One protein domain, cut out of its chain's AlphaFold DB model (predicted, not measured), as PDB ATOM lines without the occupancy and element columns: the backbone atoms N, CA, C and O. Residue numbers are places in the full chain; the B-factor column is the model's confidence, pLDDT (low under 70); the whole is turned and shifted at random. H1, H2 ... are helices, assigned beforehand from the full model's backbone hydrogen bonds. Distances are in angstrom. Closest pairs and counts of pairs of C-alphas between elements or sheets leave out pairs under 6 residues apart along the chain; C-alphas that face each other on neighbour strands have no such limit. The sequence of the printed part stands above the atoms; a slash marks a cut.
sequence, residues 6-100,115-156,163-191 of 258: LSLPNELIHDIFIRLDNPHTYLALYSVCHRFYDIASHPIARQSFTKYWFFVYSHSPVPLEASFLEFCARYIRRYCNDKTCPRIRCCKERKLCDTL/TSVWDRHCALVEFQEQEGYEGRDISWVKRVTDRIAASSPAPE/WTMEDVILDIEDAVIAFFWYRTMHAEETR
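What this domain is: This is residues 6 to 100, 115 to 156 and 163 to 191 of the 258 residues of a protein of Ascobolus immersus RN42 (UniProt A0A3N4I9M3). H9 is the core of a cluster of helices: H2, H4, H5 and H8 pack on its first part, H4 and H8 at shallow tilts and H2 and H5 at steep ones, and its last residues, 186 to 191, stick out. At one end of the long axis H1 to H4 make a compact group, while at the other end H6 and H7 are loosely placed and touch no helix. The 166 printed residues hold nine named helices, H1 to H9 in order, and no named strand; the class is all helix. The whole is compact, with a radius of gyration of the C-alphas of 17.1 A and spans of 57 by 43 by 32 A.

How they stand to each other: H9, residues 172 to 191, is the hub and touches four helices. It touches H5, residues 63 to 81, closest at the C-alphas of Ala 73 and Asp 174, 5.5 A, at a steep tilt of 48 degrees, opposite ways. It touches H4, residues 43 to 58, with residues 172 to 175 alone, closest at C-alphas 46 and 172, 5.4 A. H2, residues 23 to 29, touches it at C-alphas 23 and 176, 5.6 A, and H8, residues 139 to 151, at C-alphas 144 and 173, 6.2 A. H4 and H5 form a helical hairpin, closest at C-alphas 58 and 66, 4.6 A. H1, residues 10 to 18, touches H4 at C-alphas 18 and 49, 4.1 A. H3, residues 34 to 41, forms a helical hairpin with H2, closest at C-alphas 29 and 36, 6.2 A. H7, residues 116 to 126, is close to H5 but not clearly touching, at C-alphas 72 and 117, 7.3 A; H6, residues 87 to 93, is apart from H5. The packing is only just mostly crossed: 3 of 9 touching pairs with a tilt are shallow. Every O i to N i+4 pair is within hydrogen-bond range in H1, H2, H3, H4, H7, H8 and H9, against 13 of 15 in H5 and 2 of 3 in H6.

Where its parts are: H9 is 28.3 A long, from C-alpha 172 at (-22.852, -41.451, -37.973) to C-alpha 191 at (-36.607, -25.693, -18.860). H5 is 28.0 A long, H4 22.5 A and H8 18.3 A. H1 begins at C-alpha 10, (-4.895, -48.227, -36.187).

The domain as a whole: The C-alphas farthest apart, of Ser 7 and Thr 99, are 58.1 A apart. Residues 101 to 114 and 157 to 162 are not printed; C-alphas 100 and 115 are 10.8 A apart, C-alphas 156 and 163 9.6 A. The link H7 to H8 is long; residues 129 to 136 in it stand free. The mean pLDDT of the printed part is 77.6, with 52 residues under 70, among them 83 to 100 and 115 to 136.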
ATOM      1  N   LEU A   6      -0.949 -40.770 -31.557       96.19
ATOM      2  CA  LEU A   6      -0.507 -41.029 -32.927       96.19
ATOM      3  C   LEU A   6       0.528 -42.158 -33.032       96.19
ATOM      4  O   LEU A   6       0.804 -42.604 -34.140       96.19
ATOM      5  N   SER A   7       1.086 -42.628 -31.915       97.44
ATOM      6  CA  SER A   7       1.964 -43.805 -31.883       97.44
ATOM      7  C   SER A   7       1.211 -45.124 -31.682       97.44
ATOM      8  O   SER A   7       1.810 -46.189 -31.801       97.44
ATOM      9  N   LEU A   8      -0.099 -45.074 -31.406       98.00
ATOM     10  CA  LEU A   8      -0.927 -46.273 -31.279       98.00
ATOM     11  C   LEU A   8      -1.142 -46.940 -32.649       98.00
ATOM     12  O   LEU A   8      -1.148 -46.228 -33.653       98.00
ATOM     13  N   PRO A   9      -1.358 -48.266 -32.720       98.00
ATOM     14  CA  PRO A   9      -1.864 -48.960 -33.909       98.00
ATOM     15  C   PRO A   9      -3.256 -48.474 -34.352       98.00
ATOM     16  O   PRO A   9      -3.994 -47.886 -33.559       98.00
ATOM     17  N   ASN A  10      -3.620 -48.700 -35.621       97.81
ATOM     18  CA  ASN A  10      -4.895 -48.227 -36.187       97.81
ATOM     19  C   ASN A  10      -6.105 -48.851 -35.482       97.81
ATOM     20  O   ASN A  10      -7.106 -48.176 -35.275       97.81
ATOM     21  N   GLU A  11      -5.983 -50.109 -35.076       97.50
ATOM     22  CA  GLU A  11      -7.013 -50.893 -34.399       97.50
ATOM     23  C   GLU A  11      -7.366 -50.269 -33.045       97.50
ATOM     24  O   GLU A  11      -8.537 -50.104 -32.720       97.50
ATOM     25  N   LEU A  12      -6.357 -49.823 -32.287       98.19
ATOM     26  CA  LEU A  12      -6.587 -49.162 -31.000       98.19
ATOM     27  C   LEU A  12      -7.223 -47.783 -31.170       98.19
ATOM     28  O   LEU A  12      -8.064 -47.390 -30.367       98.19
ATOM     29  N   ILE A  13      -6.841 -47.038 -32.210       98.00
ATOM     30  CA  ILE A  13      -7.463 -45.741 -32.508       98.00
ATOM     31  C   ILE A  13      -8.924 -45.949 -32.920       98.00
ATOM     32  O   ILE A  13      -9.799 -45.241 -32.435       98.00
ATOM     33  N   HIS A  14      -9.199 -46.948 -33.755       97.31
ATOM     34  CA  HIS A  14     -10.552 -47.327 -34.144       97.31
ATOM     35  C   HIS A  14     -11.425 -47.694 -32.930       97.31
ATOM     36  O   HIS A  14     -12.534 -47.178 -32.795       97.31
ATOM     37  N   ASP A  15     -10.904 -48.495 -31.997       98.00
ATOM     38  CA  ASP A  15     -11.608 -48.847 -30.757       98.00
ATOM     39  C   ASP A  15     -11.887 -47.629 -29.865       98.00
ATOM     40  O   ASP A  15     -12.956 -47.537 -29.257       98.00
ATOM     41  N   ILE A  16     -10.953 -46.671 -29.798       97.50
ATOM     42  CA  ILE A  16     -11.169 -45.394 -29.101       97.50
ATOM     43  C   ILE A  16     -12.322 -44.626 -29.754       97.50
ATOM     44  O   ILE A  16     -13.173 -44.096 -29.048       97.50
ATOM     45  N   PHE A  17     -12.370 -44.586 -31.088       97.88
ATOM     46  CA  PHE A  17     -13.392 -43.850 -31.834       97.88
ATOM     47  C   PHE A  17     -14.783 -44.440 -31.608       97.88
ATOM     48  O   PHE A  17     -15.727 -43.684 -31.398       97.88
ATOM     49  N   ILE A  18     -14.912 -45.772 -31.594       98.00
ATOM     50  CA  ILE A  18     -16.188 -46.455 -31.333       98.00
ATOM     51  C   ILE A  18     -16.746 -46.099 -29.951       98.00
ATOM     52  O   ILE A  18     -17.955 -45.969 -29.808       98.00
ATOM     53  N   ARG A  19     -15.881 -45.919 -28.946       97.69
ATOM     54  CA  ARG A  19     -16.275 -45.708 -27.543       97.69
ATOM     55  C   ARG A  19     -16.503 -44.246 -27.153       97.69
ATOM     56  O   ARG A  19     -16.547 -43.939 -25.968       97.69
ATOM     57  N   LEU A  20     -16.606 -43.330 -28.114       96.69
ATOM     58  CA  LEU A  20     -16.897 -41.928 -27.810       96.69
ATOM     59  C   LEU A  20     -18.366 -41.754 -27.397       96.69
ATOM     60  O   LEU A  20     -19.272 -42.269 -28.042       96.69
ATOM     61  N   ASP A  21     -18.616 -40.948 -26.369       94.25
ATOM     62  CA  ASP A  21     -19.985 -40.734 -25.868       94.25
ATOM     63  C   ASP A  21     -20.801 -39.758 -26.731       94.25
ATOM     64  O   ASP A  21     -22.035 -39.746 -26.710       94.25
ATOM     65  N   ASN A  22     -20.106 -38.896 -27.483       93.94
ATOM     66  CA  ASN A  22     -20.698 -37.790 -28.225       93.94
ATOM     67  C   ASN A  22     -20.389 -37.905 -29.731       93.94
ATOM     68  O   ASN A  22     -19.217 -37.815 -30.120       93.94
ATOM     69  N   PRO A  23     -21.411 -38.015 -30.601       95.06
ATOM     70  CA  PRO A  23     -21.213 -38.136 -32.046       95.06
ATOM     71  C   PRO A  23     -20.598 -36.880 -32.682       95.06
ATOM     72  O   PRO A  23     -19.899 -36.973 -33.689       95.06
ATOM     73  N   HIS A  24     -20.761 -35.697 -32.083       92.94
ATOM     74  CA  HIS A  24     -20.059 -34.496 -32.546       92.94
ATOM     75  C   HIS A  24     -18.555 -34.570 -32.282       92.94
ATOM     76  O   HIS A  24     -17.776 -34.088 -33.101       92.94
ATOM     77  N   THR A  25     -18.137 -35.190 -31.175       95.94
ATOM     78  CA  THR A  25     -16.713 -35.433 -30.903       95.94
ATOM     79  C   THR A  25     -16.135 -36.383 -31.945       95.94
ATOM     80  O   THR A  25     -15.065 -36.106 -32.478       95.94
ATOM     81  N   TYR A  26     -16.869 -37.443 -32.304       96.81
ATOM     82  CA  TYR A  26     -16.485 -38.342 -33.396       96.81
ATOM     83  C   TYR A  26     -16.264 -37.569 -34.707       96.81
ATOM     84  O   TYR A  26     -15.221 -37.704 -35.344       96.81
ATOM     85  N   LEU A  27     -17.196 -36.684 -35.079       93.62
ATOM     86  CA  LEU A  27     -17.057 -35.843 -36.271       93.62
ATOM     87  C   LEU A  27     -15.898 -34.842 -36.177       93.62
ATOM     88  O   LEU A  27     -15.215 -34.608 -37.171       93.62
ATOM     89  N   ALA A  28     -15.634 -34.265 -35.005       95.19
ATOM     90  CA  ALA A  28     -14.514 -33.344 -34.823       95.19
ATOM     91  C   ALA A  28     -13.164 -34.026 -35.101       95.19
ATOM     92  O   ALA A  28     -12.256 -33.395 -35.653       95.19
ATOM     93  N   LEU A  29     -13.044 -35.327 -34.810       94.88
ATOM     94  CA  LEU A  29     -11.821 -36.095 -35.056       94.88
ATOM     95  C   LEU A  29     -11.464 -36.218 -36.544       94.88
ATOM     96  O   LEU A  29     -10.277 -36.323 -36.851       94.88
ATOM     97  N   TYR A  30     -12.430 -36.086 -37.465       92.50
ATOM     98  CA  TYR A  30     -12.152 -36.020 -38.910       92.50
ATOM     99  C   TYR A  30     -11.191 -34.882 -39.263       92.50
ATOM    100  O   TYR A  30     -10.461 -34.971 -40.243       92.50
ATOM    101  N   SER A  31     -11.213 -33.794 -38.491       95.25
ATOM    102  CA  SER A  31     -10.456 -32.577 -38.792       95.25
ATOM    103  C   SER A  31      -9.075 -32.513 -38.133       95.25
ATOM    104  O   SER A  31      -8.314 -31.592 -38.413       95.25
ATOM    105  N   VAL A  32      -8.734 -33.470 -37.263       96.94
ATOM    106  CA  VAL A  32      -7.515 -33.391 -36.441       96.94
ATOM    107  C   VAL A  32      -6.262 -33.703 -37.255       96.94
ATOM    108  O   VAL A  32      -5.283 -32.961 -37.199       96.94
ATOM    109  N   CYS A  33      -6.263 -34.810 -37.997       97.62
ATOM    110  CA  CYS A  33      -5.165 -35.198 -38.882       97.62
ATOM    111  C   CYS A  33      -5.642 -36.203 -39.943       97.62
ATOM    112  O   CYS A  33      -6.683 -36.838 -39.778       97.62
ATOM    113  N   HIS A  34      -4.852 -36.399 -41.004       97.94
ATOM    114  CA  HIS A  34      -5.187 -37.330 -42.093       97.94
ATOM    115  C   HIS A  34      -5.437 -38.761 -41.606       97.94
ATOM    116  O   HIS A  34      -6.421 -39.377 -41.987       97.94
ATOM    117  N   ARG A  35      -4.609 -39.260 -40.682       97.62
ATOM    118  CA  ARG A  35      -4.777 -40.611 -40.132       97.62
ATOM    119  C   ARG A  35      -6.119 -40.787 -39.418       97.62
ATOM    120  O   ARG A  35      -6.742 -41.837 -39.527       97.62
ATOM    121  N   PHE A  36      -6.557 -39.774 -38.671       98.19
ATOM    122  CA  PHE A  36      -7.854 -39.811 -37.997       98.19
ATOM    123  C   PHE A  36      -8.991 -39.701 -39.003       98.19
ATOM    124  O   PHE A  36      -9.961 -40.435 -38.873       98.19
ATOM    125  N   TYR A  37      -8.849 -38.858 -40.026       97.56
ATOM    126  CA  TYR A  37      -9.800 -38.789 -41.130       97.56
ATOM    127  C   TYR A  37      -9.976 -40.150 -41.815       97.56
ATOM    128  O   TYR A  37     -11.107 -40.593 -41.991       97.56
ATOM    129  N   ASP A  38      -8.888 -40.848 -42.145       97.62
ATOM    130  CA  ASP A  38      -8.941 -42.149 -42.824       97.62
ATOM    131  C   ASP A  38      -9.667 -43.205 -41.975       97.62
ATOM    132  O   ASP A  38     -10.492 -43.958 -42.485       97.62
ATOM    133  N   ILE A  39      -9.413 -43.224 -40.661       97.44
ATOM    134  CA  ILE A  39     -10.078 -44.145 -39.729       97.44
ATOM    135  C   ILE A  39     -11.554 -43.767 -39.540       97.44
ATOM    136  O   ILE A  39     -12.421 -44.630 -39.644       97.44
ATOM    137  N   ALA A  40     -11.853 -42.490 -39.282       96.69
ATOM    138  CA  ALA A  40     -13.212 -42.016 -39.007       96.69
ATOM    139  C   ALA A  40     -14.119 -42.105 -40.233       96.69
ATOM    140  O   ALA A  40     -15.300 -42.397 -40.117       96.69
ATOM    141  N   SER A  41     -13.582 -41.822 -41.420       95.81
ATOM    142  CA  SER A  41     -14.351 -41.847 -42.666       95.81
ATOM    143  C   SER A  41     -14.689 -43.263 -43.126       95.81
ATOM    144  O   SER A  41     -15.606 -43.428 -43.934       95.81
ATOM    145  N   HIS A  42     -14.009 -44.280 -42.586       96.25
ATOM    146  CA  HIS A  42     -14.228 -45.667 -42.956       96.25
ATOM    147  C   HIS A  42     -15.646 -46.134 -42.563       96.25
ATOM    148  O   HIS A  42     -16.012 -46.042 -41.387       96.25
ATOM    149  N   PRO A  43     -16.446 -46.706 -43.489       94.56
ATOM    150  CA  PRO A  43     -17.833 -47.098 -43.211       94.56
ATOM    151  C   PRO A  43     -17.986 -48.025 -41.999       94.56
ATOM    152  O   PRO A  43     -18.839 -47.799 -41.148       94.56
ATOM    153  N   ILE A  44     -17.101 -49.021 -41.875       95.31
ATOM    154  CA  ILE A  44     -17.101 -49.957 -40.738       95.31
ATOM    155  C   ILE A  44     -16.949 -49.217 -39.403       95.31
ATOM    156  O   ILE A  44     -17.644 -49.553 -38.446       95.31
ATOM    157  N   ALA A  45     -16.088 -48.198 -39.333       96.38
ATOM    158  CA  ALA A  45     -15.850 -47.445 -38.107       96.38
ATOM    159  C   ALA A  45     -17.079 -46.633 -37.702       96.38
ATOM    160  O   ALA A  45     -17.480 -46.652 -36.538       96.38
ATOM    161  N   ARG A  46     -17.704 -45.963 -38.672       96.75
ATOM    162  CA  ARG A  46     -18.893 -45.133 -38.448       96.75
ATOM    163  C   ARG A  46     -20.097 -45.965 -38.023       96.75
ATOM    164  O   ARG A  46     -20.785 -45.617 -37.064       96.75
ATOM    165  N   GLN A  47     -20.320 -47.095 -38.692       95.75
ATOM    166  CA  GLN A  47     -21.399 -48.029 -38.366       95.75
ATOM    167  C   GLN A  47     -21.169 -48.696 -37.007       95.75
ATOM    168  O   GLN A  47     -22.100 -48.811 -36.211       95.75
ATOM    169  N   SER A  48     -19.923 -49.082 -36.702       97.12
ATOM    170  CA  SER A  48     -19.572 -49.663 -35.400       97.12
ATOM    171  C   SER A  48     -19.771 -48.662 -34.265       97.12
ATOM    172  O   SER A  48     -20.370 -49.015 -33.252       97.12
ATOM    173  N   PHE A  49     -19.339 -47.411 -34.455       97.62
ATOM    174  CA  PHE A  49     -19.616 -46.317 -33.527       97.62
ATOM    175  C   PHE A  49     -21.120 -46.131 -33.328       97.62
ATOM    176  O   PHE A  49     -21.590 -46.153 -32.200       97.62
ATOM    177  N   THR A  50     -21.886 -46.003 -34.412       96.50
ATOM    178  CA  THR A  50     -23.331 -45.733 -34.352       96.50
ATOM    179  C   THR A  50     -24.070 -46.841 -33.610       96.50
ATOM    180  O   THR A  50     -24.847 -46.571 -32.696       96.50
ATOM    181  N   LYS A  51     -23.764 -48.101 -33.938       95.50
ATOM    182  CA  LYS A  51     -24.315 -49.271 -33.250       95.50
ATOM    183  C   LYS A  51     -23.954 -49.279 -31.763       95.50
ATOM    184  O   LYS A  51     -24.821 -49.533 -30.932       95.50
ATOM    185  N   TYR A  52     -22.691 -49.010 -31.426       96.38
ATOM    186  CA  TYR A  52     -22.251 -48.935 -30.033       96.38
ATOM    187  C   TYR A  52     -22.939 -47.791 -29.281       96.38
ATOM    188  O   TYR A  52     -23.387 -47.981 -28.157       96.38
ATOM    189  N   TRP A  53     -23.086 -46.630 -29.913       95.44
ATOM    190  CA  TRP A  53     -23.710 -45.452 -29.327       95.44
ATOM    191  C   TRP A  53     -25.181 -45.709 -28.964       95.44
ATOM    192  O   TRP A  53     -25.562 -45.528 -27.807       95.44
ATOM    193  N   PHE A  54     -25.989 -46.241 -29.891       93.62
ATOM    194  CA  PHE A  54     -27.375 -46.639 -29.591       93.62
ATOM    195  C   PHE A  54     -27.449 -47.755 -28.538       93.62
ATOM    196  O   PHE A  54     -28.324 -47.742 -27.668       93.62
ATOM    197  N   PHE A  55     -26.497 -48.693 -28.549       92.88
ATOM    198  CA  PHE A  55     -26.403 -49.722 -27.515       92.88
ATOM    199  C   PHE A  55     -26.148 -49.115 -26.125       92.88
ATOM    200  O   PHE A  55     -26.856 -49.445 -25.181       92.88
ATOM    201  N   VAL A  56     -25.193 -48.197 -25.977       91.06
ATOM    202  CA  VAL A  56     -24.910 -47.556 -24.682       91.06
ATOM    203  C   VAL A  56     -26.109 -46.745 -24.198       91.06
ATOM    204  O   VAL A  56     -26.514 -46.887 -23.044       91.06
ATOM    205  N   TYR A  57     -26.734 -45.959 -25.078       85.75
ATOM    206  CA  TYR A  57     -27.905 -45.164 -24.704       85.75
ATOM    207  C   TYR A  57     -29.120 -46.030 -24.353       85.75
ATOM    208  O   TYR A  57     -29.887 -45.650 -23.472       85.75
ATOM    209  N   SER A  58     -29.274 -47.221 -24.941       81.44
ATOM    210  CA  SER A  58     -30.358 -48.154 -24.573       81.44
ATOM    211  C   SER A  58     -30.211 -48.827 -23.225       81.44
ATOM    212  O   SER A  58     -31.205 -49.301 -22.680       81.44
ATOM    213  N   HIS A  59     -29.021 -48.769 -22.637       81.81
ATOM    214  CA  HIS A  59     -28.772 -49.208 -21.268       81.81
ATOM    215  C   HIS A  59     -28.712 -48.038 -20.275       81.81
ATOM    216  O   HIS A  59     -28.397 -48.240 -19.102       81.81
ATOM    217  N   SER A  60     -29.024 -46.816 -20.723       78.69
ATOM    218  CA  SER A  60     -29.267 -45.678 -19.836       78.69
ATOM    219  C   SER A  60     -30.433 -46.000 -18.886       78.69
ATOM    220  O   SER A  60     -31.343 -46.734 -19.279       78.69
ATOM    221  N   PRO A  61     -30.468 -45.457 -17.651       77.12
ATOM    222  CA  PRO A  61     -31.562 -45.672 -16.694       77.12
ATOM    223  C   PRO A  61     -32.964 -45.316 -17.219       77.12
ATOM    224  O   PRO A  61     -33.951 -45.675 -16.581       77.12
ATOM    225  N   VAL A  62     -33.060 -44.660 -18.380       74.69
ATOM    226  CA  VAL A  62     -34.310 -44.396 -19.101       74.69
ATOM    227  C   VAL A  62     -34.354 -45.205 -20.419       74.69
ATOM    228  O   VAL A  62     -34.222 -44.649 -21.509       74.69
ATOM    229  N   PRO A  63     -34.516 -46.541 -20.361       61.31
ATOM    230  CA  PRO A  63     -34.318 -47.434 -21.511       61.31
ATOM    231  C   PRO A  63     -35.358 -47.274 -22.634       61.31
ATOM    232  O   PRO A  63     -35.057 -47.547 -23.796       61.31
ATOM    233  N   LEU A  64     -36.571 -46.798 -22.316       61.78
ATOM    234  CA  LEU A  64     -37.642 -46.546 -23.296       61.78
ATOM    235  C   LEU A  64     -37.263 -45.485 -24.341       61.78
ATOM    236  O   LEU A  64     -37.796 -45.495 -25.447       61.78
ATOM    237  N   GLU A  65     -36.334 -44.588 -24.020       71.69
ATOM    238  CA  GLU A  65     -35.965 -43.491 -24.913       71.69
ATOM    239  C   GLU A  65     -35.025 -43.925 -26.028       71.69
ATOM    240  O   GLU A  65     -35.085 -43.390 -27.130       71.69
ATOM    241  N   ALA A  66     -34.158 -44.900 -25.787       75.12
ATOM    242  CA  ALA A  66     -33.125 -45.229 -26.758       75.12
ATOM    243  C   ALA A  66     -33.622 -46.125 -27.889       75.12
ATOM    244  O   ALA A  66     -33.268 -45.886 -29.040       75.12
ATOM    245  N   SER A  67     -34.460 -47.124 -27.583       81.94
ATOM    246  CA  SER A  67     -35.129 -47.921 -28.619       81.94
ATOM    247  C   SER A  67     -36.020 -47.025 -29.479       81.94
ATOM    248  O   SER A  67     -36.060 -47.168 -30.699       81.94
ATOM    249  N   PHE A  68     -36.656 -46.032 -28.854       84.00
ATOM    250  CA  PHE A  68     -37.410 -44.995 -29.539       84.00
ATOM    251  C   PHE A  68     -36.521 -44.110 -30.429       84.00
ATOM    252  O   PHE A  68     -36.858 -43.883 -31.589       84.00
ATOM    253  N   LEU A  69     -35.376 -43.633 -29.935       86.56
ATOM    254  CA  LEU A  69     -34.433 -42.834 -30.725       86.56
ATOM    255  C   LEU A  69     -33.869 -43.622 -31.907       86.56
ATOM    256  O   LEU A  69     -33.788 -43.079 -33.007       86.56
ATOM    257  N   GLU A  70     -33.512 -44.891 -31.703       90.12
ATOM    258  CA  GLU A  70     -33.046 -45.770 -32.775       90.12
ATOM    259  C   GLU A  70     -34.142 -45.975 -33.824       90.12
ATOM    260  O   GLU A  70     -33.890 -45.819 -35.021       90.12
ATOM    261  N   PHE A  71     -35.373 -46.253 -33.387       87.50
ATOM    262  CA  PHE A  71     -36.524 -46.370 -34.277       87.50
ATOM    263  C   PHE A  71     -36.716 -45.102 -35.110       87.50
ATOM    264  O   PHE A  71     -36.819 -45.171 -36.335       87.50
ATOM    265  N   CYS A  72     -36.703 -43.935 -34.468       85.25
ATOM    266  CA  CYS A  72     -36.899 -42.668 -35.156       85.25
ATOM    267  C   CYS A  72     -35.742 -42.359 -36.126       85.25
ATOM    268  O   CYS A  72     -35.970 -41.832 -37.214       85.25
ATOM    269  N   ALA A  73     -34.508 -42.731 -35.783       90.56
ATOM    270  CA  ALA A  73     -33.356 -42.597 -36.665       90.56
ATOM    271  C   ALA A  73     -33.483 -43.481 -37.921       90.56
ATOM    272  O   ALA A  73     -33.350 -42.995 -39.048       90.56
ATOM    273  N   ARG A  74     -33.847 -44.760 -37.743       89.62
ATOM    274  CA  ARG A  74     -34.143 -45.694 -38.847       89.62
ATOM    275  C   ARG A  74     -35.287 -45.181 -39.712       89.62
ATOM    276  O   ARG A  74     -35.215 -45.264 -40.937       89.62
ATOM    277  N   TYR A  75     -36.307 -44.608 -39.075       85.75
ATOM    278  CA  TYR A  75     -37.468 -44.043 -39.747       85.75
ATOM    279  C   TYR A  75     -37.067 -42.906 -40.683       85.75
ATOM    280  O   TYR A  75     -37.383 -42.954 -41.871       85.75
ATOM    281  N   ILE A  76     -36.314 -41.918 -40.177       84.56
ATOM    282  CA  ILE A  76     -35.819 -40.804 -40.996       84.56
ATOM    283  C   ILE A  76     -34.993 -41.333 -42.155       84.56
ATOM    284  O   ILE A  76     -35.221 -40.931 -43.291       84.56
ATOM    285  N   ARG A  77     -34.034 -42.228 -41.896       88.12
ATOM    286  CA  ARG A  77     -33.163 -42.735 -42.955       88.12
ATOM    287  C   ARG A  77     -33.959 -43.464 -44.026       88.12
ATOM    288  O   ARG A  77     -33.749 -43.210 -45.212       88.12
ATOM    289  N   ARG A  78     -34.894 -44.332 -43.641       84.50
ATOM    290  CA  ARG A  78     -35.797 -44.995 -44.588       84.50
ATOM    291  C   ARG A  78     -36.572 -43.968 -45.409       84.50
ATOM    292  O   ARG A  78     -36.590 -44.063 -46.632       84.50
ATOM    293  N   TYR A  79     -37.144 -42.970 -44.744       80.38
ATOM    294  CA  TYR A  79     -37.916 -41.905 -45.376       80.38
ATOM    295  C   TYR A  79     -37.084 -41.079 -46.370       80.38
ATOM    296  O   TYR A  79     -37.511 -40.852 -47.497       80.38
ATOM    297  N   CYS A  80     -35.866 -40.687 -45.993       80.19
ATOM    298  CA  CYS A  80     -34.940 -39.941 -46.846       80.19
ATOM    299  C   CYS A  80     -34.500 -40.725 -48.094       80.19
ATOM    300  O   CYS A  80     -34.149 -40.109 -49.098       80.19
ATOM    301  N   ASN A  81     -34.512 -42.059 -48.040       77.50
ATOM    302  CA  ASN A  81     -34.069 -42.925 -49.134       77.50
ATOM    303  C   ASN A  81     -35.200 -43.426 -50.037       77.50
ATOM    304  O   ASN A  81     -34.935 -43.903 -51.144       77.50
ATOM    305  N   ASP A  82     -36.452 -43.341 -49.592       74.06
ATOM    306  CA  ASP A  82     -37.587 -43.809 -50.373       74.06
ATOM    307  C   ASP A  82     -37.883 -42.851 -51.541       74.06
ATOM    308  O   ASP A  82     -38.638 -41.884 -51.432       74.06
ATOM    309  N   LYS A  83     -37.294 -43.154 -52.706       68.62
ATOM    310  CA  LYS A  83     -37.550 -42.449 -53.974       68.62
ATOM    311  C   LYS A  83     -38.983 -42.632 -54.476       68.62
ATOM    312  O   LYS A  83     -39.441 -41.836 -55.293       68.62
ATOM    313  N   THR A  84     -39.649 -43.707 -54.052       60.59
ATOM    314  CA  THR A  84     -41.022 -44.025 -54.456       60.59
ATOM    315  C   THR A  84     -42.049 -43.332 -53.587       60.59
ATOM    316  O   THR A  84     -43.193 -43.210 -54.018       60.59
ATOM    317  N   CYS A  85     -41.638 -42.817 -52.424       56.75
ATOM    318  CA  CYS A  85     -42.472 -41.976 -51.595       56.75
ATOM    319  C   CYS A  85     -42.927 -40.776 -52.441       56.75
ATOM    320  O   CYS A  85     -42.124 -39.885 -52.739       56.75
ATOM    321  N   PRO A  86     -44.221 -40.674 -52.804       47.81
ATOM    322  CA  PRO A  86     -44.725 -39.568 -53.622       47.81
ATOM    323  C   PRO A  86     -44.617 -38.204 -52.905       47.81
ATOM    324  O   PRO A  86     -45.044 -37.168 -53.417       47.81
ATOM    325  N   ARG A  87     -44.070 -38.193 -51.680       45.91
ATOM    326  CA  ARG A  87     -44.200 -37.155 -50.664       45.91
ATOM    327  C   ARG A  87     -43.041 -36.186 -50.528       45.91
ATOM    328  O   ARG A  87     -43.204 -35.204 -49.809       45.91
ATOM    329  N   ILE A  88     -41.966 -36.313 -51.308       48.25
ATOM    330  CA  ILE A  88     -41.050 -35.168 -51.477       48.25
ATOM    331  C   ILE A  88     -41.819 -33.953 -52.062       48.25
ATOM    332  O   ILE A  88     -41.444 -32.808 -51.804       48.25
ATOM    333  N   ARG A  89     -42.948 -34.171 -52.768       41.44
ATOM    334  CA  ARG A  89     -43.946 -33.119 -53.068       41.44
ATOM    335  C   ARG A  89     -44.950 -32.871 -51.933       41.44
ATOM    336  O   ARG A  89     -45.216 -31.719 -51.620       41.44
ATOM    337  N   CYS A  90     -45.465 -33.915 -51.283       45.66
ATOM    338  CA  CYS A  90     -46.490 -33.791 -50.234       45.66
ATOM    339  C   CYS A  90     -46.035 -32.982 -49.001       45.66
ATOM    340  O   CYS A  90     -46.790 -32.145 -48.513       45.66
ATOM    341  N   CYS A  91     -44.789 -33.145 -48.544       46.84
ATOM    342  CA  CYS A  91     -44.242 -32.347 -47.439       46.84
ATOM    343  C   CYS A  91     -43.952 -30.893 -47.835       46.84
ATOM    344  O   CYS A  91     -43.968 -30.020 -46.978       46.84
ATOM    345  N   LYS A  92     -43.730 -30.607 -49.127       46.09
ATOM    346  CA  LYS A  92     -43.572 -29.227 -49.617       46.09
ATOM    347  C   LYS A  92     -44.903 -28.489 -49.751       46.09
ATOM    348  O   LYS A  92     -44.917 -27.266 -49.687       46.09
ATOM    349  N   GLU A  93     -46.005 -29.209 -49.949       46.66
ATOM    350  CA  GLU A  93     -47.323 -28.620 -50.227       46.66
ATOM    351  C   GLU A  93     -48.309 -28.709 -49.047       46.66
ATOM    352  O   GLU A  93     -49.445 -28.262 -49.187       46.66
ATOM    353  N   ARG A  94     -47.891 -29.241 -47.883       46.12
ATOM    354  CA  ARG A  94     -48.651 -29.318 -46.610       46.12
ATOM    355  C   ARG A  94     -50.052 -29.965 -46.669       46.12
ATOM    356  O   ARG A  94     -50.772 -29.915 -45.683       46.12
ATOM    357  N   LYS A  95     -50.482 -30.559 -47.787       43.12
ATOM    358  CA  LYS A  95     -51.916 -30.848 -48.015       43.12
ATOM    359  C   LYS A  95     -52.363 -32.308 -47.947       43.12
ATOM    360  O   LYS A  95     -53.556 -32.545 -48.081       43.12
ATOM    361  N   LEU A  96     -51.476 -33.292 -47.782       39.50
ATOM    362  CA  LEU A  96     -51.859 -34.702 -48.000       39.50
ATOM    363  C   LEU A  96     -51.176 -35.719 -47.066       39.50
ATOM    364  O   LEU A  96     -50.932 -36.868 -47.450       39.50
ATOM    365  N   CYS A  97     -50.867 -35.313 -45.834       43.19
ATOM    366  CA  CYS A  97     -50.394 -36.242 -44.800       43.19
ATOM    367  C   CYS A  97     -51.445 -36.604 -43.740       43.19
ATOM    368  O   CYS A  97     -51.211 -37.577 -43.031       43.19
ATOM    369  N   ASP A  98     -52.612 -35.951 -43.718       41.34
ATOM    370  CA  ASP A  98     -53.732 -36.291 -42.815       41.34
ATOM    371  C   ASP A  98     -54.346 -37.676 -43.092       41.34
ATOM    372  O   ASP A  98     -55.121 -38.198 -42.300       41.34
ATOM    373  N   THR A  99     -54.003 -38.291 -44.226       38.78
ATOM    374  CA  THR A  99     -54.523 -39.593 -44.671       38.78
ATOM    375  C   THR A  99     -53.455 -40.680 -44.740       38.78
ATOM    376  O   THR A  99     -53.607 -41.635 -45.503       38.78
ATOM    377  N   LEU A 100     -52.368 -40.582 -43.960       40.84
ATOM    378  CA  LEU A 100     -51.581 -41.790 -43.702       40.84
ATOM    379  C   LEU A 100     -52.454 -42.812 -42.985       40.84
ATOM    380  O   LEU A 100     -52.642 -42.758 -41.776       40.84
ATOM    381  N   THR A 115     -49.613 -42.085 -32.059       45.03
ATOM    382  CA  THR A 115     -49.650 -41.075 -33.141       45.03
ATOM    383  C   THR A 115     -48.432 -40.119 -33.138       45.03
ATOM    384  O   THR A 115     -47.981 -39.643 -34.176       45.03
ATOM    385  N   SER A 116     -47.788 -39.969 -31.977       55.34
ATOM    386  CA  SER A 116     -46.522 -39.295 -31.693       55.34
ATOM    387  C   SER A 116     -45.313 -39.516 -32.609       55.34
ATOM    388  O   SER A 116     -44.501 -38.604 -32.637       55.34
ATOM    389  N   VAL A 117     -45.073 -40.645 -33.299       50.84
ATOM    390  CA  VAL A 117     -43.818 -40.740 -34.096       50.84
ATOM    391  C   VAL A 117     -43.938 -39.939 -35.382       50.84
ATOM    392  O   VAL A 117     -43.031 -39.179 -35.719       50.84
ATOM    393  N   TRP A 118     -45.070 -40.077 -36.072       50.31
ATOM    394  CA  TRP A 118     -45.370 -39.255 -37.235       50.31
ATOM    395  C   TRP A 118     -45.579 -37.803 -36.819       50.31
ATOM    396  O   TRP A 118     -44.974 -36.934 -37.432       50.31
ATOM    397  N   ASP A 119     -46.285 -37.540 -35.715       53.75
ATOM    398  CA  ASP A 119     -46.422 -36.180 -35.182       53.75
ATOM    399  C   ASP A 119     -45.070 -35.579 -34.776       53.75
ATOM    400  O   ASP A 119     -44.861 -34.394 -34.980       53.75
ATOM    401  N   ARG A 120     -44.111 -36.362 -34.262       52.47
ATOM    402  CA  ARG A 120     -42.745 -35.891 -33.950       52.47
ATOM    403  C   ARG A 120     -41.873 -35.743 -35.197       52.47
ATOM    404  O   ARG A 120     -41.016 -34.866 -35.233       52.47
ATOM    405  N   HIS A 121     -42.076 -36.570 -36.221       55.03
ATOM    406  CA  HIS A 121     -41.416 -36.429 -37.519       55.03
ATOM    407  C   HIS A 121     -41.924 -35.185 -38.260       55.03
ATOM    408  O   HIS A 121     -41.119 -34.374 -38.716       55.03
ATOM    409  N   CYS A 122     -43.244 -35.001 -38.314       54.03
ATOM    410  CA  CYS A 122     -43.906 -33.781 -38.754       54.03
ATOM    411  C   CYS A 122     -43.457 -32.603 -37.905       54.03
ATOM    412  O   CYS A 122     -42.997 -31.636 -38.488       54.03
ATOM    413  N   ALA A 123     -43.422 -32.724 -36.574       54.19
ATOM    414  CA  ALA A 123     -42.864 -31.701 -35.703       54.19
ATOM    415  C   ALA A 123     -41.411 -31.407 -36.055       54.19
ATOM    416  O   ALA A 123     -41.009 -30.280 -35.873       54.19
ATOM    417  N   LEU A 124     -40.615 -32.343 -36.588       54.53
ATOM    418  CA  LEU A 124     -39.249 -32.052 -37.029       54.53
ATOM    419  C   LEU A 124     -39.162 -31.245 -38.312       54.53
ATOM    420  O   LEU A 124     -38.295 -30.383 -38.461       54.53
ATOM    421  N   VAL A 125     -40.031 -31.589 -39.257       53.88
ATOM    422  CA  VAL A 125     -40.195 -30.840 -40.498       53.88
ATOM    423  C   VAL A 125     -40.759 -29.453 -40.170       53.88
ATOM    424  O   VAL A 125     -40.259 -28.459 -40.680       53.88
ATOM    425  N   GLU A 126     -41.701 -29.369 -39.233       52.44
ATOM    426  CA  GLU A 126     -42.293 -28.144 -38.692       52.44
ATOM    427  C   GLU A 126     -41.358 -27.405 -37.725       52.44
ATOM    428  O   GLU A 126     -41.449 -26.191 -37.623       52.44
ATOM    429  N   PHE A 127     -40.392 -28.062 -37.074       50.00
ATOM    430  CA  PHE A 127     -39.326 -27.446 -36.265       50.00
ATOM    431  C   PHE A 127     -38.440 -26.577 -37.159       50.00
ATOM    432  O   PHE A 127     -37.760 -25.682 -36.663       50.00
ATOM    433  N   GLN A 128     -38.445 -26.818 -38.479       49.91
ATOM    434  CA  GLN A 128     -37.826 -25.911 -39.441       49.91
ATOM    435  C   GLN A 128     -38.613 -24.610 -39.641       49.91
ATOM    436  O   GLN A 128     -38.050 -23.637 -40.135       49.91
ATOM    437  N   GLU A 129     -39.891 -24.597 -39.268       47.19
ATOM    438  CA  GLU A 129     -40.858 -23.538 -39.560       47.19
ATOM    439  C   GLU A 129     -41.473 -22.890 -38.301       47.19
ATOM    440  O   GLU A 129     -42.085 -21.831 -38.415       47.19
ATOM    441  N   GLN A 130     -41.328 -23.475 -37.105       47.91
ATOM    442  CA  GLN A 130     -41.894 -22.928 -35.867       47.91
ATOM    443  C   GLN A 130     -41.155 -21.657 -35.406       47.91
ATOM    444  O   GLN A 130     -39.957 -21.675 -35.106       47.91
ATOM    445  N   GLU A 131     -41.916 -20.567 -35.250       41.59
ATOM    446  CA  GLU A 131     -41.506 -19.194 -34.883       41.59
ATOM    447  C   GLU A 131     -40.861 -19.023 -33.479       41.59
ATOM    448  O   GLU A 131     -40.715 -17.914 -32.977       41.59
ATOM    449  N   GLY A 132     -40.426 -20.097 -32.812       50.25
ATOM    450  CA  GLY A 132     -39.742 -20.049 -31.505       50.25
ATOM    451  C   GLY A 132     -38.217 -20.207 -31.564       50.25
ATOM    452  O   GLY A 132     -37.532 -20.023 -30.558       50.25
ATOM    453  N   TYR A 133     -37.676 -20.559 -32.734       53.84
ATOM    454  CA  TYR A 133     -36.244 -20.796 -32.961       53.84
ATOM    455  C   TYR A 133     -35.579 -19.706 -33.808       53.84
ATOM    456  O   TYR A 133     -34.493 -19.923 -34.355       53.84
ATOM    457  N   GLU A 134     -36.199 -18.527 -33.887       48.34
ATOM    458  CA  GLU A 134     -35.634 -17.337 -34.518       48.34
ATOM    459  C   GLU A 134     -34.220 -17.069 -33.967       48.34
ATOM    460  O   GLU A 134     -34.026 -16.640 -32.830       48.34
ATOM    461  N   GLY A 135     -33.201 -17.412 -34.762       61.38
ATOM    462  CA  GLY A 135     -31.787 -17.210 -34.436       61.38
ATOM    463  C   GLY A 135     -30.924 -18.471 -34.315       61.38
ATOM    464  O   GLY A 135     -29.702 -18.334 -34.263       61.38
ATOM    465  N   ARG A 136     -31.482 -19.695 -34.308       64.12
ATOM    466  CA  ARG A 136     -30.649 -20.911 -34.409       64.12
ATOM    467  C   ARG A 136     -30.502 -21.347 -35.862       64.12
ATOM    468  O   ARG A 136     -31.482 -21.650 -36.532       64.12
ATOM    469  N   ASP A 137     -29.261 -21.429 -36.333       74.69
ATOM    470  CA  ASP A 137     -28.955 -21.995 -37.646       74.69
ATOM    471  C   ASP A 137     -29.257 -23.504 -37.655       74.69
ATOM    472  O   ASP A 137     -28.486 -24.310 -37.139       74.69
ATOM    473  N   ILE A 138     -30.393 -23.885 -38.240       72.50
ATOM    474  CA  ILE A 138     -30.816 -25.279 -38.460       72.50
ATOM    475  C   ILE A 138     -30.430 -25.804 -39.849       72.50
ATOM    476  O   ILE A 138     -30.751 -26.941 -40.200       72.50
ATOM    477  N   SER A 139     -29.709 -25.017 -40.656       78.00
ATOM    478  CA  SER A 139     -29.296 -25.429 -42.004       78.00
ATOM    479  C   SER A 139     -28.427 -26.692 -41.990       78.00
ATOM    480  O   SER A 139     -28.357 -27.415 -42.985       78.00
ATOM    481  N   TRP A 140     -27.785 -26.993 -40.856       80.44
ATOM    482  CA  TRP A 140     -27.025 -28.223 -40.669       80.44
ATOM    483  C   TRP A 140     -27.911 -29.471 -40.669       80.44
ATOM    484  O   TRP A 140     -27.471 -30.477 -41.218       80.44
ATOM    485  N   VAL A 141     -29.138 -29.415 -40.132       79.19
ATOM    486  CA  VAL A 141     -30.067 -30.561 -40.122       79.19
ATOM    487  C   VAL A 141     -30.381 -30.946 -41.557       79.19
ATOM    488  O   VAL A 141     -30.193 -32.096 -41.937       79.19
ATOM    489  N   LYS A 142     -30.726 -29.952 -42.384       78.75
ATOM    490  CA  LYS A 142     -30.951 -30.140 -43.819       78.75
ATOM    491  C   LYS A 142     -29.729 -30.746 -44.521       78.75
ATOM    492  O   LYS A 142     -29.860 -31.716 -45.256       78.75
ATOM    493  N   ARG A 143     -28.520 -30.237 -44.249       81.69
ATOM    494  CA  ARG A 143     -27.284 -30.826 -44.801       81.69
ATOM    495  C   ARG A 143     -27.082 -32.279 -44.366       81.69
ATOM    496  O   ARG A 143     -26.560 -33.076 -45.137       81.69
ATOM    497  N   VAL A 144     -27.429 -32.623 -43.127       83.88
ATOM    498  CA  VAL A 144     -27.339 -34.001 -42.633       83.88
ATOM    499  C   VAL A 144     -28.373 -34.881 -43.330       83.88
ATOM    500  O   VAL A 144     -27.987 -35.922 -43.848       83.88
ATOM    501  N   THR A 145     -29.633 -34.457 -43.443       80.31
ATOM    502  CA  THR A 145     -30.672 -35.230 -44.144       80.31
ATOM    503  C   THR A 145     -30.354 -35.416 -45.626       80.31
ATOM    504  O   THR A 145     -30.520 -36.514 -46.151       80.31
ATOM    505  N   ASP A 146     -29.813 -34.388 -46.286       82.56
ATOM    506  CA  ASP A 146     -29.367 -34.478 -47.680       82.56
ATOM    507  C   ASP A 146     -28.220 -35.498 -47.823       82.56
ATOM    508  O   ASP A 146     -28.193 -36.288 -48.766       82.56
ATOM    509  N   ARG A 147     -27.290 -35.539 -46.855       84.62
ATOM    510  CA  ARG A 147     -26.225 -36.556 -46.813       84.62
ATOM    511  C   ARG A 147     -26.756 -37.954 -46.532       84.62
ATOM    512  O   ARG A 147     -26.261 -38.898 -47.138       84.62
ATOM    513  N   ILE A 148     -27.750 -38.110 -45.661       85.62
ATOM    514  CA  ILE A 148     -28.406 -39.402 -45.407       85.62
ATOM    515  C   ILE A 148     -29.017 -39.934 -46.707       85.62
ATOM    516  O   ILE A 148     -28.715 -41.059 -47.098       85.62
ATOM    517  N   ALA A 149     -29.777 -39.094 -47.418       81.50
ATOM    518  CA  ALA A 149     -30.381 -39.441 -48.705       81.50
ATOM    519  C   ALA A 149     -29.342 -39.773 -49.795       81.50
ATOM    520  O   ALA A 149     -29.610 -40.564 -50.697       81.50
ATOM    521  N   ALA A 150     -28.153 -39.162 -49.736       83.88
ATOM    522  CA  ALA A 150     -27.078 -39.399 -50.702       83.88
ATOM    523  C   ALA A 150     -26.188 -40.613 -50.369       83.88
ATOM    524  O   ALA A 150     -25.616 -41.212 -51.277       83.88
ATOM    525  N   SER A 151     -26.024 -40.946 -49.085       79.62
ATOM    526  CA  SER A 151     -25.050 -41.940 -48.597       79.62
ATOM    527  C   SER A 151     -25.597 -43.357 -48.491       79.62
ATOM    528  O   SER A 151     -24.809 -44.298 -48.477       79.62
ATOM    529  N   SER A 152     -26.917 -43.528 -48.428       66.75
ATOM    530  CA  SER A 152     -27.531 -44.848 -48.337       66.75
ATOM    531  C   SER A 152     -27.932 -45.346 -49.723       66.75
ATOM    532  O   SER A 152     -29.019 -45.014 -50.202       66.75
ATOM    533  N   PRO A 153     -27.139 -46.223 -50.370       64.75
ATOM    534  CA  PRO A 153     -27.773 -47.179 -51.250       64.75
ATOM    535  C   PRO A 153     -28.735 -47.956 -50.354       64.75
ATOM    536  O   PRO A 153     -28.317 -48.555 -49.358       64.75
ATOM    537  N   ALA A 154     -30.034 -47.895 -50.646       64.69
ATOM    538  CA  ALA A 154     -30.930 -48.895 -50.093       64.69
ATOM    539  C   ALA A 154     -30.264 -50.253 -50.369       64.69
ATOM    540  O   ALA A 154     -29.877 -50.436 -51.530       64.69
ATOM    541  N   PRO A 155     -30.012 -51.136 -49.367       66.50
ATOM    542  CA  PRO A 155     -29.488 -52.458 -49.637       66.50
ATOM    543  C   PRO A 155     -30.263 -52.979 -50.821       66.50
ATOM    544  O   PRO A 155     -31.492 -52.866 -50.818       66.50
ATOM    545  N   GLU A 156     -29.535 -53.393 -51.859       65.00
ATOM    546  CA  GLU A 156     -30.138 -53.934 -53.062       65.00
ATOM    547  C   GLU A 156     -31.022 -55.079 -52.597       65.00
ATOM    548  O   GLU A 156     -30.550 -56.160 -52.242       65.00
ATOM    549  N   TRP A 163     -38.255 -53.624 -47.858       73.75
ATOM    550  CA  TRP A 163     -37.438 -52.915 -46.877       73.75
ATOM    551  C   TRP A 163     -38.178 -52.831 -45.536       73.75
ATOM    552  O   TRP A 163     -39.247 -52.214 -45.468       73.75
ATOM    553  N   THR A 164     -37.620 -53.444 -44.494       81.81
ATOM    554  CA  THR A 164     -38.121 -53.324 -43.116       81.81
ATOM    555  C   THR A 164     -37.337 -52.258 -42.347       81.81
ATOM    556  O   THR A 164     -36.321 -51.750 -42.826       81.81
ATOM    557  N   MET A 165     -37.826 -51.856 -41.173       82.31
ATOM    558  CA  MET A 165     -37.134 -50.870 -40.330       82.31
ATOM    559  C   MET A 165     -35.848 -51.453 -39.731       82.31
ATOM    560  O   MET A 165     -34.843 -50.758 -39.555       82.31
ATOM    561  N   GLU A 166     -35.869 -52.751 -39.467       83.69
ATOM    562  CA  GLU A 166     -34.798 -53.553 -38.896       83.69
ATOM    563  C   GLU A 166     -33.605 -53.664 -39.858       83.69
ATOM    564  O   GLU A 166     -32.451 -53.647 -39.419       83.69
ATOM    565  N   ASP A 167     -33.870 -53.661 -41.168       84.56
ATOM    566  CA  ASP A 167     -32.851 -53.755 -42.221       84.56
ATOM    567  C   ASP A 167     -32.115 -52.430 -42.493       84.56
ATOM    568  O   ASP A 167     -31.129 -52.397 -43.235       84.56
ATOM    569  N   VAL A 168     -32.577 -51.316 -41.915       88.12
ATOM    570  CA  VAL A 168     -31.956 -50.002 -42.119       88.12
ATOM    571  C   VAL A 168     -30.598 -49.951 -41.422       88.12
ATOM    572  O   VAL A 168     -30.501 -49.919 -40.197       88.12
ATOM    573  N   ILE A 169     -29.527 -49.893 -42.208       91.25
ATOM    574  CA  ILE A 169     -28.178 -49.706 -41.673       91.25
ATOM    575  C   ILE A 169     -28.019 -48.242 -41.260       91.25
ATOM    576  O   ILE A 169     -28.062 -47.344 -42.104       91.25
ATOM    577  N   LEU A 170     -27.837 -48.023 -39.960       93.12
ATOM    578  CA  LEU A 170     -27.548 -46.713 -39.389       93.12
ATOM    579  C   LEU A 170     -26.066 -46.354 -39.528       93.12
ATOM    580  O   LEU A 170     -25.185 -47.214 -39.541       93.12
ATOM    581  N   ASP A 171     -25.808 -45.058 -39.589       94.88
ATOM    582  CA  ASP A 171     -24.511 -44.432 -39.775       94.88
ATOM    583  C   ASP A 171     -24.378 -43.177 -38.886       94.88
ATOM    584  O   ASP A 171     -25.317 -42.766 -38.201       94.88
ATOM    585  N   ILE A 172     -23.202 -42.545 -38.888       95.31
ATOM    586  CA  ILE A 172     -22.852 -41.451 -37.973       95.31
ATOM    587  C   ILE A 172     -23.838 -40.278 -38.033       95.31
ATOM    588  O   ILE A 172     -24.132 -39.663 -37.009       95.31
ATOM    589  N   GLU A 173     -24.386 -39.966 -39.209       93.44
ATOM    590  CA  GLU A 173     -25.394 -38.917 -39.369       93.44
ATOM    591  C   GLU A 173     -26.657 -39.190 -38.546       93.44
ATOM    592  O   GLU A 173     -27.238 -38.255 -37.992       93.44
ATOM    593  N   ASP A 174     -27.051 -40.456 -38.418       93.50
ATOM    594  CA  ASP A 174     -28.229 -40.854 -37.652       93.50
ATOM    595  C   ASP A 174     -28.000 -40.670 -36.156       93.50
ATOM    596  O   ASP A 174     -28.864 -40.133 -35.464       93.50
ATOM    597  N   ALA A 175     -26.812 -41.043 -35.667       93.88
ATOM    598  CA  ALA A 175     -26.421 -40.803 -34.281       93.88
ATOM    599  C   ALA A 175     -26.411 -39.301 -33.954       93.88
ATOM    600  O   ALA A 175     -26.838 -38.900 -32.875       93.88
ATOM    601  N   VAL A 176     -25.973 -38.447 -34.889       92.12
ATOM    602  CA  VAL A 176     -25.995 -36.984 -34.708       92.12
ATOM    603  C   VAL A 176     -27.424 -36.451 -34.596       92.12
ATOM    604  O   VAL A 176     -27.697 -35.645 -33.703       92.12
ATOM    605  N   ILE A 177     -28.338 -36.884 -35.471       89.44
ATOM    606  CA  ILE A 177     -29.746 -36.463 -35.395       89.44
ATOM    607  C   ILE A 177     -30.379 -36.962 -34.093       89.44
ATOM    608  O   ILE A 177     -30.985 -36.171 -33.368       89.44
ATOM    609  N   ALA A 178     -30.191 -38.240 -33.763       90.56
ATOM    610  CA  ALA A 178     -30.722 -38.834 -32.542       90.56
ATOM    611  C   ALA A 178     -30.195 -38.129 -31.284       90.56
ATOM    612  O   ALA A 178     -30.967 -37.815 -30.382       90.56
ATOM    613  N   PHE A 179     -28.903 -37.799 -31.239       90.38
ATOM    614  CA  PHE A 179     -28.316 -37.042 -30.135       90.38
ATOM    615  C   PHE A 179     -28.909 -35.636 -30.010       90.38
ATOM    616  O   PHE A 179     -29.182 -35.174 -28.902       90.38
ATOM    617  N   PHE A 180     -29.142 -34.946 -31.128       86.38
ATOM    618  CA  PHE A 180     -29.794 -33.639 -31.108       86.38
ATOM    619  C   PHE A 180     -31.221 -33.717 -30.546       86.38
ATOM    620  O   PHE A 180     -31.608 -32.874 -29.732       86.38
ATOM    621  N   TRP A 181     -31.986 -34.740 -30.926       82.25
ATOM    622  CA  TRP A 181     -33.324 -34.974 -30.381       82.25
ATOM    623  C   TRP A 181     -33.312 -35.295 -28.908       82.25
ATOM    624  O   TRP A 181     -34.030 -34.646 -28.154       82.25
ATOM    625  N   TYR A 182     -32.452 -36.229 -28.506       85.31
ATOM    626  CA  TYR A 182     -32.244 -36.567 -27.110       85.31
ATOM    627  C   TYR A 182     -31.993 -35.296 -26.295       85.31
ATOM    628  O   TYR A 182     -32.713 -34.992 -25.349       85.31
ATOM    629  N   ARG A 183     -31.046 -34.459 -26.734       83.94
ATOM    630  CA  ARG A 183     -30.761 -33.194 -26.054       83.94
ATOM    631  C   ARG A 183     -31.930 -32.221 -26.043       83.94
ATOM    632  O   ARG A 183     -32.041 -31.476 -25.080       83.94
ATOM    633  N   THR A 184     -32.742 -32.170 -27.091       77.50
ATOM    634  CA  THR A 184     -33.875 -31.236 -27.168       77.50
ATOM    635  C   THR A 184     -34.989 -31.664 -26.218       77.50
ATOM    636  O   THR A 184     -35.426 -30.847 -25.414       77.50
ATOM    637  N   MET A 185     -35.346 -32.952 -26.217       74.19
ATOM    638  CA  MET A 185     -36.348 -33.523 -25.309       74.19
ATOM    639  C   MET A 185     -35.943 -33.331 -23.836       74.19
ATOM    640  O   MET A 185     -36.731 -32.846 -23.030       74.19
ATOM    641  N   HIS A 186     -34.673 -33.584 -23.501       76.56
ATOM    642  CA  HIS A 186     -34.151 -33.438 -22.132       76.56
ATOM    643  C   HIS A 186     -33.852 -31.984 -21.718       76.56
ATOM    644  O   HIS A 186     -33.887 -31.624 -20.537       76.56
ATOM    645  N   ALA A 187     -33.549 -31.098 -22.672       69.00
ATOM    646  CA  ALA A 187     -33.392 -29.670 -22.386       69.00
ATOM    647  C   ALA A 187     -34.734 -28.992 -22.080       69.00
ATOM    648  O   ALA A 187     -34.759 -27.990 -21.365       69.00
ATOM    649  N   GLU A 188     -35.835 -29.512 -22.618       54.78
ATOM    650  CA  GLU A 188     -37.180 -29.042 -22.298       54.78
ATOM    651  C   GLU A 188     -37.607 -29.508 -20.906       54.78
ATOM    652  O   GLU A 188     -38.056 -28.673 -20.125       54.78
ATOM    653  N   GLU A 189     -37.325 -30.752 -20.510       51.41
ATOM    654  CA  GLU A 189     -37.584 -31.223 -19.136       51.41
ATOM    655  C   GLU A 189     -36.881 -30.375 -18.062       51.41
ATOM    656  O   GLU A 189     -37.438 -30.127 -16.994       51.41
ATOM    657  N   THR A 190     -35.696 -29.837 -18.363       44.81
ATOM    658  CA  THR A 190     -34.966 -28.924 -17.461       44.81
ATOM    659  C   THR A 190     -35.388 -27.454 -17.574       44.81
ATOM    660  O   THR A 190     -35.061 -26.653 -16.697       44.81
ATOM    661  N   ARG A 191     -36.119 -27.067 -18.630       42.91
ATOM    662  CA  ARG A 191     -36.607 -25.693 -18.860       42.91
ATOM    663  C   ARG A 191     -38.089 -25.496 -18.585       42.91
ATOM    664  O   ARG A 191     -38.507 -24.338 -18.527       42.91
TER     665      ARG A 191